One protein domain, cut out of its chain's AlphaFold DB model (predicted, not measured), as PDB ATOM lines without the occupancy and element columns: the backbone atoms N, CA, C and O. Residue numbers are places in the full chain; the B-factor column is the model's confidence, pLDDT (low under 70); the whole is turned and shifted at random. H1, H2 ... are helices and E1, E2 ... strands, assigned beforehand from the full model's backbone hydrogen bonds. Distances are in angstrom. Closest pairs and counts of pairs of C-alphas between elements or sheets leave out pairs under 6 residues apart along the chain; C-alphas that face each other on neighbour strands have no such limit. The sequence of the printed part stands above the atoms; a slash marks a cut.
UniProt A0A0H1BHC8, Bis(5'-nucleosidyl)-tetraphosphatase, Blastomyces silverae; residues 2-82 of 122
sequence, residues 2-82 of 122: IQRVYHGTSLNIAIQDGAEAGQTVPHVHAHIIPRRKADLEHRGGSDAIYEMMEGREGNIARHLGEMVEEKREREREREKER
ATOM      1  N   ILE A   2      -2.412 -41.024  12.217       91.50
ATOM      2  CA  ILE A   2      -3.792 -41.059  11.669       91.50
ATOM      3  C   ILE A   2      -4.812 -41.723  12.611       91.50
ATOM      4  O   ILE A   2      -5.876 -41.169  12.872       91.50
ATOM      5  N   GLN A   3      -4.473 -42.875  13.196       90.94
ATOM      6  CA  GLN A   3      -5.322 -43.546  14.192       90.94
ATOM      7  C   GLN A   3      -5.649 -42.647  15.395       90.94
ATOM      8  O   GLN A   3      -6.778 -42.647  15.865       90.94
ATOM      9  N   ARG A   4      -4.695 -41.842  15.877       91.12
ATOM     10  CA  ARG A   4      -4.903 -40.931  17.012       91.12
ATOM     11  C   ARG A   4      -5.865 -39.801  16.645       91.12
ATOM     12  O   ARG A   4      -6.827 -39.588  17.377       91.12
ATOM     13  N   VAL A   5      -5.614 -39.127  15.518       92.25
ATOM     14  CA  VAL A   5      -6.397 -37.967  15.050       92.25
ATOM     15  C   VAL A   5      -7.859 -38.345  14.821       92.25
ATOM     16  O   VAL A   5      -8.755 -37.677  15.321       92.25
ATOM     17  N   TYR A   6      -8.112 -39.474  14.158       92.88
ATOM     18  CA  TYR A   6      -9.476 -39.949  13.895       92.88
ATOM     19  C   TYR A   6      -9.998 -40.918  14.960       92.88
ATOM     20  O   TYR A   6     -10.976 -41.630  14.719       92.88
ATOM     21  N   HIS A   7      -9.343 -41.003  16.122       92.56
ATOM     22  CA  HIS A   7      -9.593 -41.973  17.200       92.56
ATOM     23  C   HIS A   7      -9.879 -43.413  16.713       92.56
ATOM     24  O   HIS A   7     -10.710 -44.131  17.272       92.56
ATOM     25  N   GLY A   8      -9.229 -43.820  15.623       91.56
ATOM     26  CA  GLY A   8      -9.260 -45.165  15.068       91.56
ATOM     27  C   GLY A   8      -8.413 -46.129  15.894       91.56
ATOM     28  O   GLY A   8      -7.367 -45.765  16.423       91.56
ATOM     29  N   THR A   9      -8.835 -47.388  15.974       94.25
ATOM     30  CA  THR A   9      -8.043 -48.465  16.594       94.25
ATOM     31  C   THR A   9      -7.219 -49.234  15.569       94.25
ATOM     32  O   THR A   9      -6.252 -49.899  15.920       94.25
ATOM     33  N   SER A  10      -7.576 -49.132  14.292       93.50
ATOM     34  CA  SER A  10      -6.965 -49.861  13.177       93.50
ATOM     35  C   SER A  10      -7.057 -49.039  11.893       93.50
ATOM     36  O   SER A  10      -7.801 -48.062  11.838       93.50
ATOM     37  N   LEU A  11      -6.317 -49.437  10.861       93.81
ATOM     38  CA  LEU A  11      -6.379 -48.840   9.527       93.81
ATOM     39  C   LEU A  11      -6.739 -49.917   8.507       93.81
ATOM     40  O   LEU A  11      -6.261 -51.046   8.609       93.81
ATOM     41  N   ASN A  12      -7.549 -49.558   7.518       93.19
ATOM     42  CA  ASN A  12      -7.610 -50.288   6.261       93.19
ATOM     43  C   ASN A  12      -6.671 -49.582   5.273       93.19
ATOM     44  O   ASN A  12      -6.803 -48.374   5.070       93.19
ATOM     45  N   ILE A  13      -5.691 -50.312   4.739       93.12
ATOM     46  CA  ILE A  13      -4.718 -49.801   3.770       93.12
ATOM     47  C   ILE A  13      -4.842 -50.659   2.516       93.12
ATOM     48  O   ILE A  13      -4.580 -51.860   2.579       93.12
ATOM     49  N   ALA A  14      -5.251 -50.056   1.402       91.44
ATOM     50  CA  ALA A  14      -5.540 -50.774   0.163       91.44
ATOM     51  C   ALA A  14      -4.838 -50.129  -1.035       91.44
ATOM     52  O   ALA A  14      -4.805 -48.905  -1.152       91.44
ATOM     53  N   ILE A  15      -4.306 -50.960  -1.933       93.06
ATOM     54  CA  ILE A  15      -3.746 -50.559  -3.228       93.06
ATOM     55  C   ILE A  15      -4.522 -51.313  -4.305       93.06
ATOM     56  O   ILE A  15      -4.600 -52.540  -4.260       93.06
ATOM     57  N   GLN A  16      -5.081 -50.578  -5.261       90.44
ATOM     58  CA  GLN A  16      -5.764 -51.132  -6.429       90.44
ATOM     59  C   GLN A  16      -4.812 -51.041  -7.626       90.44
ATOM     60  O   GLN A  16      -4.647 -49.972  -8.216       90.44
ATOM     61  N   ASP A  17      -4.123 -52.144  -7.931       93.19
ATOM     62  CA  ASP A  17      -3.151 -52.224  -9.027       93.19
ATOM     63  C   ASP A  17      -3.810 -52.772 -10.301       93.19
ATOM     64  O   ASP A  17      -4.084 -53.967 -10.417       93.19
ATOM     65  N   GLY A  18      -4.088 -51.871 -11.247       88.38
ATOM     66  CA  GLY A  18      -4.758 -52.174 -12.511       88.38
ATOM     67  C   GLY A  18      -6.285 -52.040 -12.465       88.38
ATOM     68  O   GLY A  18      -6.918 -52.094 -11.409       88.38
ATOM     69  N   ALA A  19      -6.889 -51.863 -13.644       85.94
ATOM     70  CA  ALA A  19      -8.332 -51.649 -13.801       85.94
ATOM     71  C   ALA A  19      -9.167 -52.783 -13.178       85.94
ATOM     72  O   ALA A  19     -10.175 -52.527 -12.525       85.94
ATOM     73  N   GLU A  20      -8.678 -54.021 -13.282       88.19
ATOM     74  CA  GLU A  20      -9.377 -55.221 -12.808       88.19
ATOM     75  C   GLU A  20      -9.376 -55.335 -11.278       88.19
ATOM     76  O   GLU A  20     -10.189 -56.061 -10.712       88.19
ATOM     77  N   ALA A  21      -8.495 -54.589 -10.603       84.62
ATOM     78  CA  ALA A  21      -8.494 -54.417  -9.154       84.62
ATOM     79  C   ALA A  21      -9.369 -53.231  -8.693       84.62
ATOM     80  O   ALA A  21      -9.357 -52.884  -7.513       84.62
ATOM     81  N   GLY A  22     -10.096 -52.583  -9.613       82.75
ATOM     82  CA  GLY A  22     -10.935 -51.416  -9.335       82.75
ATOM     83  C   GLY A  22     -10.206 -50.073  -9.437       82.75
ATOM     84  O   GLY A  22     -10.747 -49.059  -9.000       82.75
ATOM     85  N   GLN A  23      -8.997 -50.028 -10.009       86.06
ATOM     86  CA  GLN A  23      -8.243 -48.782 -10.149       86.06
ATOM     87  C   GLN A  23      -8.958 -47.803 -11.094       86.06
ATOM     88  O   GLN A  23      -9.088 -48.053 -12.291       86.06
ATOM     89  N   THR A  24      -9.373 -46.649 -10.567       78.94
ATOM     90  CA  THR A  24     -10.069 -45.610 -11.353       78.94
ATOM     91  C   THR A  24      -9.125 -44.544 -11.915       78.94
ATOM     92  O   THR A  24      -9.364 -44.017 -13.000       78.94
ATOM     93  N   VAL A  25      -8.034 -44.233 -11.201       81.06
ATOM     94  CA  VAL A  25      -6.972 -43.315 -11.651       81.06
ATOM     95  C   VAL A  25      -5.770 -44.125 -12.123       81.06
ATOM     96  O   VAL A  25      -5.240 -44.885 -11.314       81.06
ATOM     97  N   PRO A  26      -5.262 -43.921 -13.354       86.94
ATOM     98  CA  PRO A  26      -4.056 -44.586 -13.852       86.94
ATOM     99  C   PRO A  26      -2.778 -43.976 -13.239       86.94
ATOM    100  O   PRO A  26      -1.894 -43.480 -13.934       86.94
ATOM    101  N   HIS A  27      -2.708 -43.970 -11.910       87.38
ATOM    102  CA  HIS A  27      -1.592 -43.532 -11.084       87.38
ATOM    103  C   HIS A  27      -1.578 -44.393  -9.823       87.38
ATOM    104  O   HIS A  27      -2.630 -44.632  -9.233       87.38
ATOM    105  N   VAL A  28      -0.402 -44.832  -9.374       91.25
ATOM    106  CA  VAL A  28      -0.298 -45.627  -8.145       91.25
ATOM    107  C   VAL A  28      -0.744 -44.776  -6.956       91.25
ATOM    108  O   VAL A  28      -0.198 -43.703  -6.700       91.25
ATOM    109  N   HIS A  29      -1.756 -45.243  -6.235       90.88
ATOM    110  CA  HIS A  29      -2.253 -44.618  -5.016       90.88
ATOM    111  C   HIS A  29      -2.669 -45.694  -4.013       90.88
ATOM    112  O   HIS A  29      -2.917 -46.845  -4.380       90.88
ATOM    113  N   ALA A  30      -2.718 -45.308  -2.742       92.25
ATOM    114  CA  ALA A  30      -3.194 -46.151  -1.661       92.25
ATOM    115  C   ALA A  30      -4.327 -45.438  -0.919       92.25
ATOM    116  O   ALA A  30      -4.223 -44.246  -0.622       92.25
ATOM    117  N   HIS A  31      -5.381 -46.174  -0.584       91.44
ATOM    118  CA  HIS A  31      -6.401 -45.717   0.350       91.44
ATOM    119  C   HIS A  31      -5.923 -45.988   1.774       91.44
ATOM    120  O   HIS A  31      -5.499 -47.102   2.075       91.44
ATOM    121  N   ILE A  32      -6.005 -44.986   2.652       91.94
ATOM    122  CA  ILE A  32      -5.748 -45.123   4.090       91.94
ATOM    123  C   ILE A  32      -7.023 -44.709   4.811       91.94
ATOM    124  O   ILE A  32      -7.383 -43.536   4.814       91.94
ATOM    125  N   ILE A  33      -7.711 -45.674   5.415       92.25
ATOM    126  CA  ILE A  33      -9.032 -45.455   6.004       92.25
ATOM    127  C   ILE A  33      -8.978 -45.799   7.496       92.25
ATOM    128  O   ILE A  33      -8.769 -46.968   7.842       92.25
ATOM    129  N   PRO A  34      -9.149 -44.818   8.401       92.94
ATOM    130  CA  PRO A  34      -9.246 -45.074   9.832       92.94
ATOM    131  C   PRO A  34     -10.455 -45.948  10.161       92.94
ATOM    132  O   PRO A  34     -11.559 -45.688   9.691       92.94
ATOM    133  N   ARG A  35     -10.258 -46.976  10.992       93.88
ATOM    134  CA  ARG A  35     -11.303 -47.929  11.390       93.88
ATOM    135  C   ARG A  35     -11.454 -48.005  12.907       93.88
ATOM    136  O   ARG A  35     -10.476 -47.888  13.655       93.88
ATOM    137  N   ARG A  36     -12.677 -48.265  13.364       92.69
ATOM    138  CA  ARG A  36     -13.022 -48.587  14.760       92.69
ATOM    139  C   ARG A  36     -13.864 -49.857  14.798       92.69
ATOM    140  O   ARG A  36     -14.463 -50.256  13.805       92.69
ATOM    141  N   LYS A  37     -13.939 -50.507  15.958       91.31
ATOM    142  CA  LYS A  37     -14.821 -51.669  16.127       91.31
ATOM    143  C   LYS A  37     -16.268 -51.283  15.780       91.31
ATOM    144  O   LYS A  37     -16.755 -50.285  16.301       91.31
ATOM    145  N   ALA A  38     -16.927 -52.098  14.950       89.25
ATOM    146  CA  ALA A  38     -18.328 -51.937  14.539       89.25
ATOM    147  C   ALA A  38     -18.665 -50.637  13.770       89.25
ATOM    148  O   ALA A  38     -19.834 -50.297  13.611       89.25
ATOM    149  N   ASP A  39     -17.668 -49.921  13.244       86.69
ATOM    150  CA  ASP A  39     -17.871 -48.661  12.515       86.69
ATOM    151  C   ASP A  39     -18.762 -48.788  11.266       86.69
ATOM    152  O   ASP A  39     -19.540 -47.885  10.966       86.69
ATOM    153  N   LEU A  40     -18.707 -49.928  10.579       88.88
ATOM    154  CA  LEU A  40     -19.505 -50.218   9.383       88.88
ATOM    155  C   LEU A  40     -20.663 -51.190   9.633       88.88
ATOM    156  O   LEU A  40     -21.301 -51.645   8.687       88.88
ATOM    157  N   GLU A  41     -20.980 -51.519  10.886       88.31
ATOM    158  CA  GLU A  41     -22.031 -52.504  11.186       88.31
ATOM    159  C   GLU A  41     -23.410 -52.048  10.675       88.31
ATOM    160  O   GLU A  41     -24.156 -52.834  10.097       88.31
ATOM    161  N   HIS A  42     -23.681 -50.740  10.733       86.81
ATOM    162  CA  HIS A  42     -24.876 -50.120  10.148       86.81
ATOM    163  C   HIS A  42     -24.949 -50.197   8.609       86.81
ATOM    164  O   HIS A  42     -26.009 -49.951   8.040       86.81
ATOM    165  N   ARG A  43     -23.842 -50.533   7.932       81.44
ATOM    166  CA  ARG A  43     -23.726 -50.637   6.466       81.44
ATOM    167  C   ARG A  43     -23.573 -52.076   5.974       81.44
ATOM    168  O   ARG A  43     -23.236 -52.276   4.816       81.44
ATOM    169  N   GLY A  44     -23.806 -53.070   6.832       85.75
ATOM    170  CA  GLY A  44     -23.656 -54.486   6.476       85.75
ATOM    171  C   GLY A  44     -22.324 -55.110   6.900       85.75
ATOM    172  O   GLY A  44     -22.020 -56.230   6.500       85.75
ATOM    173  N   GLY A  45     -21.544 -54.429   7.744       87.31
ATOM    174  CA  GLY A  45     -20.317 -54.967   8.328       87.31
ATOM    175  C   GLY A  45     -19.048 -54.498   7.620       87.31
ATOM    176  O   GLY A  45     -19.045 -53.535   6.859       87.31
ATOM    177  N   SER A  46     -17.927 -55.158   7.917       83.50
ATOM    178  CA  SER A  46     -16.602 -54.680   7.495       83.50
ATOM    179  C   SER A  46     -16.397 -54.654   5.981       83.50
ATOM    180  O   SER A  46     -15.598 -53.840   5.519       83.50
ATOM    181  N   ASP A  47     -17.131 -55.485   5.237       85.75
ATOM    182  CA  ASP A  47     -17.043 -55.592   3.777       85.75
ATOM    183  C   ASP A  47     -17.668 -54.392   3.052       85.75
ATOM    184  O   ASP A  47     -17.330 -54.130   1.901       85.75
ATOM    185  N   ALA A  48     -18.475 -53.575   3.741       86.75
ATOM    186  CA  ALA A  48     -18.996 -52.325   3.186       86.75
ATOM    187  C   ALA A  48     -17.880 -51.356   2.748       86.75
ATOM    188  O   ALA A  48     -18.121 -50.428   1.979       86.75
ATOM    189  N   ILE A  49     -16.643 -51.572   3.215       83.81
ATOM    190  CA  ILE A  49     -15.488 -50.779   2.803       83.81
ATOM    191  C   ILE A  49     -15.155 -50.938   1.315       83.81
ATOM    192  O   ILE A  49     -14.715 -49.973   0.696       83.81
ATOM    193  N   TYR A  50     -15.394 -52.110   0.722       81.88
ATOM    194  CA  TYR A  50     -15.117 -52.337  -0.698       81.88
ATOM    195  C   TYR A  50     -16.053 -51.498  -1.571       81.88
ATOM    196  O   TYR A  50     -15.595 -50.763  -2.442       81.88
ATOM    197  N   GLU A  51     -17.342 -51.477  -1.228       83.56
ATOM    198  CA  GLU A  51     -18.326 -50.614  -1.888       83.56
ATOM    199  C   GLU A  51     -18.019 -49.120  -1.705       83.56
ATOM    200  O   GLU A  51     -18.313 -48.305  -2.579       83.56
ATOM    201  N   MET A  52     -17.432 -48.728  -0.568       82.88
ATOM    202  CA  MET A  52     -17.013 -47.342  -0.331       82.88
ATOM    203  C   MET A  52     -15.834 -46.934  -1.217       82.88
ATOM    204  O   MET A  52     -15.842 -45.826  -1.755       82.88
ATOM    205  N   MET A  53     -14.845 -47.818  -1.383       82.06
ATOM    206  CA  MET A  53     -13.674 -47.567  -2.232       82.06
ATOM    207  C   MET A  53     -14.046 -47.514  -3.718       82.06
ATOM    208  O   MET A  53     -13.567 -46.644  -4.437       82.06
ATOM    209  N   GLU A  54     -14.940 -48.391  -4.171       80.06
ATOM    210  CA  GLU A  54     -15.449 -48.380  -5.552       80.06
ATOM    211  C   GLU A  54     -16.484 -47.266  -5.795       80.06
ATOM    212  O   GLU A  54     -16.739 -46.853  -6.929       80.06
ATOM    213  N   GLY A  55     -17.092 -46.764  -4.719       79.38
ATOM    214  CA  GLY A  55     -18.113 -45.731  -4.752       79.38
ATOM    215  C   GLY A  55     -17.590 -44.325  -5.068       79.38
ATOM    216  O   GLY A  55     -16.400 -44.058  -5.216       79.38
ATOM    217  N   ARG A  56     -18.527 -43.368  -5.129       68.25
ATOM    218  CA  ARG A  56     -18.257 -41.952  -5.446       68.25
ATOM    219  C   ARG A  56     -17.242 -41.298  -4.489       68.25
ATOM    220  O   ARG A  56     -16.515 -40.418  -4.928       68.25
ATOM    221  N   GLU A  57     -17.189 -41.728  -3.226       72.00
ATOM    222  CA  GLU A  57     -16.237 -41.243  -2.211       72.00
ATOM    223  C   GLU A  57     -14.806 -41.723  -2.482       72.00
ATOM    224  O   GLU A  57     -13.884 -40.916  -2.436       72.00
ATOM    225  N   GLY A  58     -14.620 -43.004  -2.815       72.94
ATOM    226  CA  GLY A  58     -13.309 -43.574  -3.131       72.94
ATOM    227  C   GLY A  58     -12.808 -43.279  -4.550       72.94
ATOM    228  O   GLY A  58     -11.627 -43.469  -4.832       72.94
ATOM    229  N   ASN A  59     -13.655 -42.764  -5.445       78.06
ATOM    230  CA  ASN A  59     -13.282 -42.485  -6.832       78.06
ATOM    231  C   ASN A  59     -12.436 -41.204  -6.973       78.06
ATOM    232  O   ASN A  59     -12.937 -40.120  -7.280       78.06
ATOM    233  N   ILE A  60     -11.121 -41.348  -6.802       74.38
ATOM    234  CA  ILE A  60     -10.152 -40.249  -6.910       74.38
ATOM    235  C   ILE A  60     -10.158 -39.614  -8.310       74.38
ATOM    236  O   ILE A  60     -10.004 -38.399  -8.424       74.38
ATOM    237  N   ALA A  61     -10.375 -40.393  -9.378       75.38
ATOM    238  CA  ALA A  61     -10.376 -39.874 -10.752       75.38
ATOM    239  C   ALA A  61     -11.461 -38.827 -10.944       75.38
ATOM    240  O   ALA A  61     -11.251 -37.793 -11.578       75.38
ATOM    241  N   ARG A  62     -12.613 -39.098 -10.343       75.75
ATOM    242  CA  ARG A  62     -13.752 -38.207 -10.340       75.75
ATOM    243  C   ARG A  62     -13.483 -36.956  -9.518       75.75
ATOM    244  O   ARG A  62     -13.726 -35.881 -10.038       75.75
ATOM    245  N   HIS A  63     -12.940 -37.075  -8.304       73.62
ATOM    246  CA  HIS A  63     -12.611 -35.910  -7.468       73.62
ATOM    247  C   HIS A  63     -11.553 -35.015  -8.115       73.62
ATOM    248  O   HIS A  63     -11.693 -33.800  -8.128       73.62
ATOM    249  N   LEU A  64     -10.515 -35.603  -8.715       74.25
ATOM    250  CA  LEU A  64      -9.505 -34.847  -9.453       74.25
ATOM    251  C   LEU A  64     -10.096 -34.203 -10.709       74.25
ATOM    252  O   LEU A  64      -9.790 -33.053 -11.009       74.25
ATOM    253  N   GLY A  65     -10.952 -34.932 -11.425       78.88
ATOM    254  CA  GLY A  65     -11.688 -34.413 -12.571       78.88
ATOM    255  C   GLY A  65     -12.602 -33.252 -12.189       78.88
ATOM    256  O   GLY A  65     -12.567 -32.230 -12.857       78.88
ATOM    257  N   GLU A  66     -13.352 -33.371 -11.095       77.00
ATOM    258  CA  GLU A  66     -14.199 -32.308 -10.553       77.00
ATOM    259  C   GLU A  66     -13.374 -31.118 -10.090       77.00
ATOM    260  O   GLU A  66     -13.702 -30.018 -10.484       77.00
ATOM    261  N   MET A  67     -12.253 -31.293  -9.387       69.25
ATOM    262  CA  MET A  67     -11.378 -30.166  -9.035       69.25
ATOM    263  C   MET A  67     -10.797 -29.465 -10.272       69.25
ATOM    264  O   MET A  67     -10.654 -28.243 -10.297       69.25
ATOM    265  N   VAL A  68     -10.430 -30.219 -11.314       75.62
ATOM    266  CA  VAL A  68      -9.913 -29.654 -12.570       75.62
ATOM    267  C   VAL A  68     -11.018 -28.939 -13.343       75.62
ATOM    268  O   VAL A  68     -10.773 -27.849 -13.860       75.62
ATOM    269  N   GLU A  69     -12.210 -29.525 -13.424       73.94
ATOM    270  CA  GLU A  69     -13.367 -28.913 -14.072       73.94
ATOM    271  C   GLU A  69     -13.890 -27.723 -13.266       73.94
ATOM    272  O   GLU A  69     -14.106 -26.694 -13.874       73.94
ATOM    273  N   GLU A  70     -13.951 -27.767 -11.935       73.44
ATOM    274  CA  GLU A  70     -14.255 -26.625 -11.060       73.44
ATOM    275  C   GLU A  70     -13.204 -25.527 -11.194       73.44
ATOM    276  O   GLU A  70     -13.546 -24.353 -11.246       73.44
ATOM    277  N   LYS A  71     -11.911 -25.856 -11.292       68.06
ATOM    278  CA  LYS A  71     -10.869 -24.851 -11.541       68.06
ATOM    279  C   LYS A  71     -11.043 -24.208 -12.916       68.06
ATOM    280  O   LYS A  71     -10.948 -22.989 -13.038       68.06
ATOM    281  N   ARG A  72     -11.327 -25.013 -13.942       71.19
ATOM    282  CA  ARG A  72     -11.633 -24.541 -15.299       71.19
ATOM    283  C   ARG A  72     -12.934 -23.751 -15.345       71.19
ATOM    284  O   ARG A  72     -13.006 -22.780 -16.087       71.19
ATOM    285  N   GLU A  73     -13.945 -24.150 -14.585       68.81
ATOM    286  CA  GLU A  73     -15.225 -23.470 -14.444       68.81
ATOM    287  C   GLU A  73     -15.029 -22.165 -13.691       68.81
ATOM    288  O   GLU A  73     -15.457 -21.166 -14.225       68.81
ATOM    289  N   ARG A  74     -14.259 -22.093 -12.601       67.94
ATOM    290  CA  ARG A  74     -13.878 -20.839 -11.921       67.94
ATOM    291  C   ARG A  74     -13.081 -19.895 -12.822       67.94
ATOM    292  O   ARG A  74     -13.296 -18.685 -12.795       67.94
ATOM    293  N   GLU A  75     -12.153 -20.417 -13.626       62.12
ATOM    294  CA  GLU A  75     -11.424 -19.636 -14.639       62.12
ATOM    295  C   GLU A  75     -12.375 -19.122 -15.732       62.12
ATOM    296  O   GLU A  75     -12.303 -17.953 -16.108       62.12
ATOM    297  N   ARG A  76     -13.318 -19.959 -16.180       63.47
ATOM    298  CA  ARG A  76     -14.359 -19.603 -17.154       63.47
ATOM    299  C   ARG A  76     -15.464 -18.737 -16.564       63.47
ATOM    300  O   ARG A  76     -16.041 -17.982 -17.316       63.47
ATOM    301  N   GLU A  77     -15.770 -18.806 -15.275       57.47
ATOM    302  CA  GLU A  77     -16.767 -18.014 -14.544       57.47
ATOM    303  C   GLU A  77     -16.220 -16.619 -14.259       57.47
ATOM    304  O   GLU A  77     -16.943 -15.650 -14.444       57.47
ATOM    305  N   ARG A  78     -14.914 -16.478 -13.983       58.97
ATOM    306  CA  ARG A  78     -14.223 -15.174 -14.057       58.97
ATOM    307  C   ARG A  78     -14.342 -14.527 -15.444       58.97
ATOM    308  O   ARG A  78     -14.269 -13.306 -15.564       58.97
ATOM    309  N   GLU A  79     -14.528 -15.336 -16.485       49.75
ATOM    310  CA  GLU A  79     -14.749 -14.903 -17.870       49.75
ATOM    311  C   GLU A  79     -16.248 -14.767 -18.232       49.75
ATOM    312  O   GLU A  79     -16.602 -13.880 -19.004       49.75
ATOM    313  N   LYS A  80     -17.137 -15.576 -17.631       49.25
ATOM    314  CA  LYS A  80     -18.588 -15.715 -17.889       49.25
ATOM    315  C   LYS A  80     -19.498 -15.018 -16.872       49.25
ATOM    316  O   LYS A  80     -20.682 -14.878 -17.148       49.25
ATOM    317  N   GLU A  81     -18.982 -14.419 -15.800       47.25
ATOM    318  CA  GLU A  81     -19.650 -13.285 -15.129       47.25
ATOM    319  C   GLU A  81     -19.893 -12.120 -16.116       47.25
ATOM    320  O   GLU A  81     -20.654 -11.194 -15.833       47.25
ATOM    321  N   ARG A  82     -19.304 -12.192 -17.321       48.12
ATOM    322  CA  ARG A  82     -19.637 -11.363 -18.482       48.12
ATOM    323  C   ARG A  82     -20.812 -11.877 -19.334       48.12
ATOM    324  O   ARG A  82     -21.354 -11.080 -20.093       48.12
TER     325      ARG A  82
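What this domain is: This is residues 2 to 82 of the 122 residues of the protein "Bis(5'-nucleosidyl)-tetraphosphatase" of Blastomyces silverae (UniProt A0A0H1BHC8). Picture a small, loosely built body with one long helical arm: the body is an antiparallel hairpin of two strands, E1 and E2, with the short helix H1 at one end of it and the short helix H2 loosely over one face, and from beside this body H3 runs away as the arm, of which residues 65 to 80 stick out free. This arm makes the length of the whole, while two long loops, residues 16 to 29 and 36 to 47, fill out the body. The printed part has 81 residues, with three named helices and two named strands in the order H1, E1, E2, H2, H3; the class is mixed, helices and strands. The whole is loose, with a radius of gyration of the C-alphas of 16.8 A, and elongated, spanning 53 by 30 by 23 A.

Where its parts are: Begin at C-alpha 2, at (-3.792, -41.059, 11.669), where you find H1, residues 2 to 5, 5.3 A from first to last C-alpha. After residues 6 to 9, look at C-alpha 10 at (-6.965, -49.861, 13.177): here E1 begins, residues 10 to 15, 16.7 A from first to last C-alpha, and z falls along it to C-alpha 15 at (-3.746, -50.559, -3.228). Read on past residues 16 to 29, which hold no named element, to E2, residues 30 to 35, 15.5 A long, where z rises again. Another stretch with no named element, residues 36 to 47, brings you to H2, residues 48 to 54, 10.2 A long. From C-alpha 60 at (-10.152, -40.249, -6.910), H3 takes residues 60 to 80 and runs 28.2 A to C-alpha 80 at (-18.588, -15.715, -17.889); watch y climb along it.

How they stand to each other: Start with the sheet, whose order is E1 - E2. The two strands are antiparallel neighbours and form a hairpin, with 160 degrees between their N-to-C directions. Their C-alphas face each other from 10 and 35, 5.1 A apart, to 15 and 30, 4.7 A apart. Look at the backbone here: N 12 and O 33 are 2.9 A apart and N 31 and O 14 are 2.8 A apart, both within hydrogen-bond range. Go next to H1, whose closest C-alphas to E2 are those of Gln 3 and Pro 34, 6.1 A apart. Its closest C-alphas to E1 are those of Gln 3 and Ser 10, 6.6 A apart. For H2 and E2 the closest C-alphas are those of His 31 and Met 53, 7.9 A apart. H2 is apart from E1 and from H1. H3 touches no helix, and it is apart from both strands. In H2 and H3 every pair of O i and N i+4 is within hydrogen-bond range, while H1 is too short for such a pair and has its one pair of O i and N i+3 within range.

The domain as a whole: The two C-alphas farthest apart are those of Lys 37 and Arg 82, at 53.3 A. Residues 65 to 82, of which 65 to 80 belong to H3, stand free; the body without them has 63 residues, spans 32 by 25 by 19 A and has a radius of gyration of 12.5 A. The printed part has no cut. The links from E1 to E2, with 14 residues, and from E2 to H2, with 12 residues, are long, while those from H1 to E1 and from H2 to H3 are tight. Read the B-factor column for the model's confidence: the mean pLDDT of the printed part is 81.5, that of H3 is 69, and residues 56, 67, 71 and 73 to 82 are under 70.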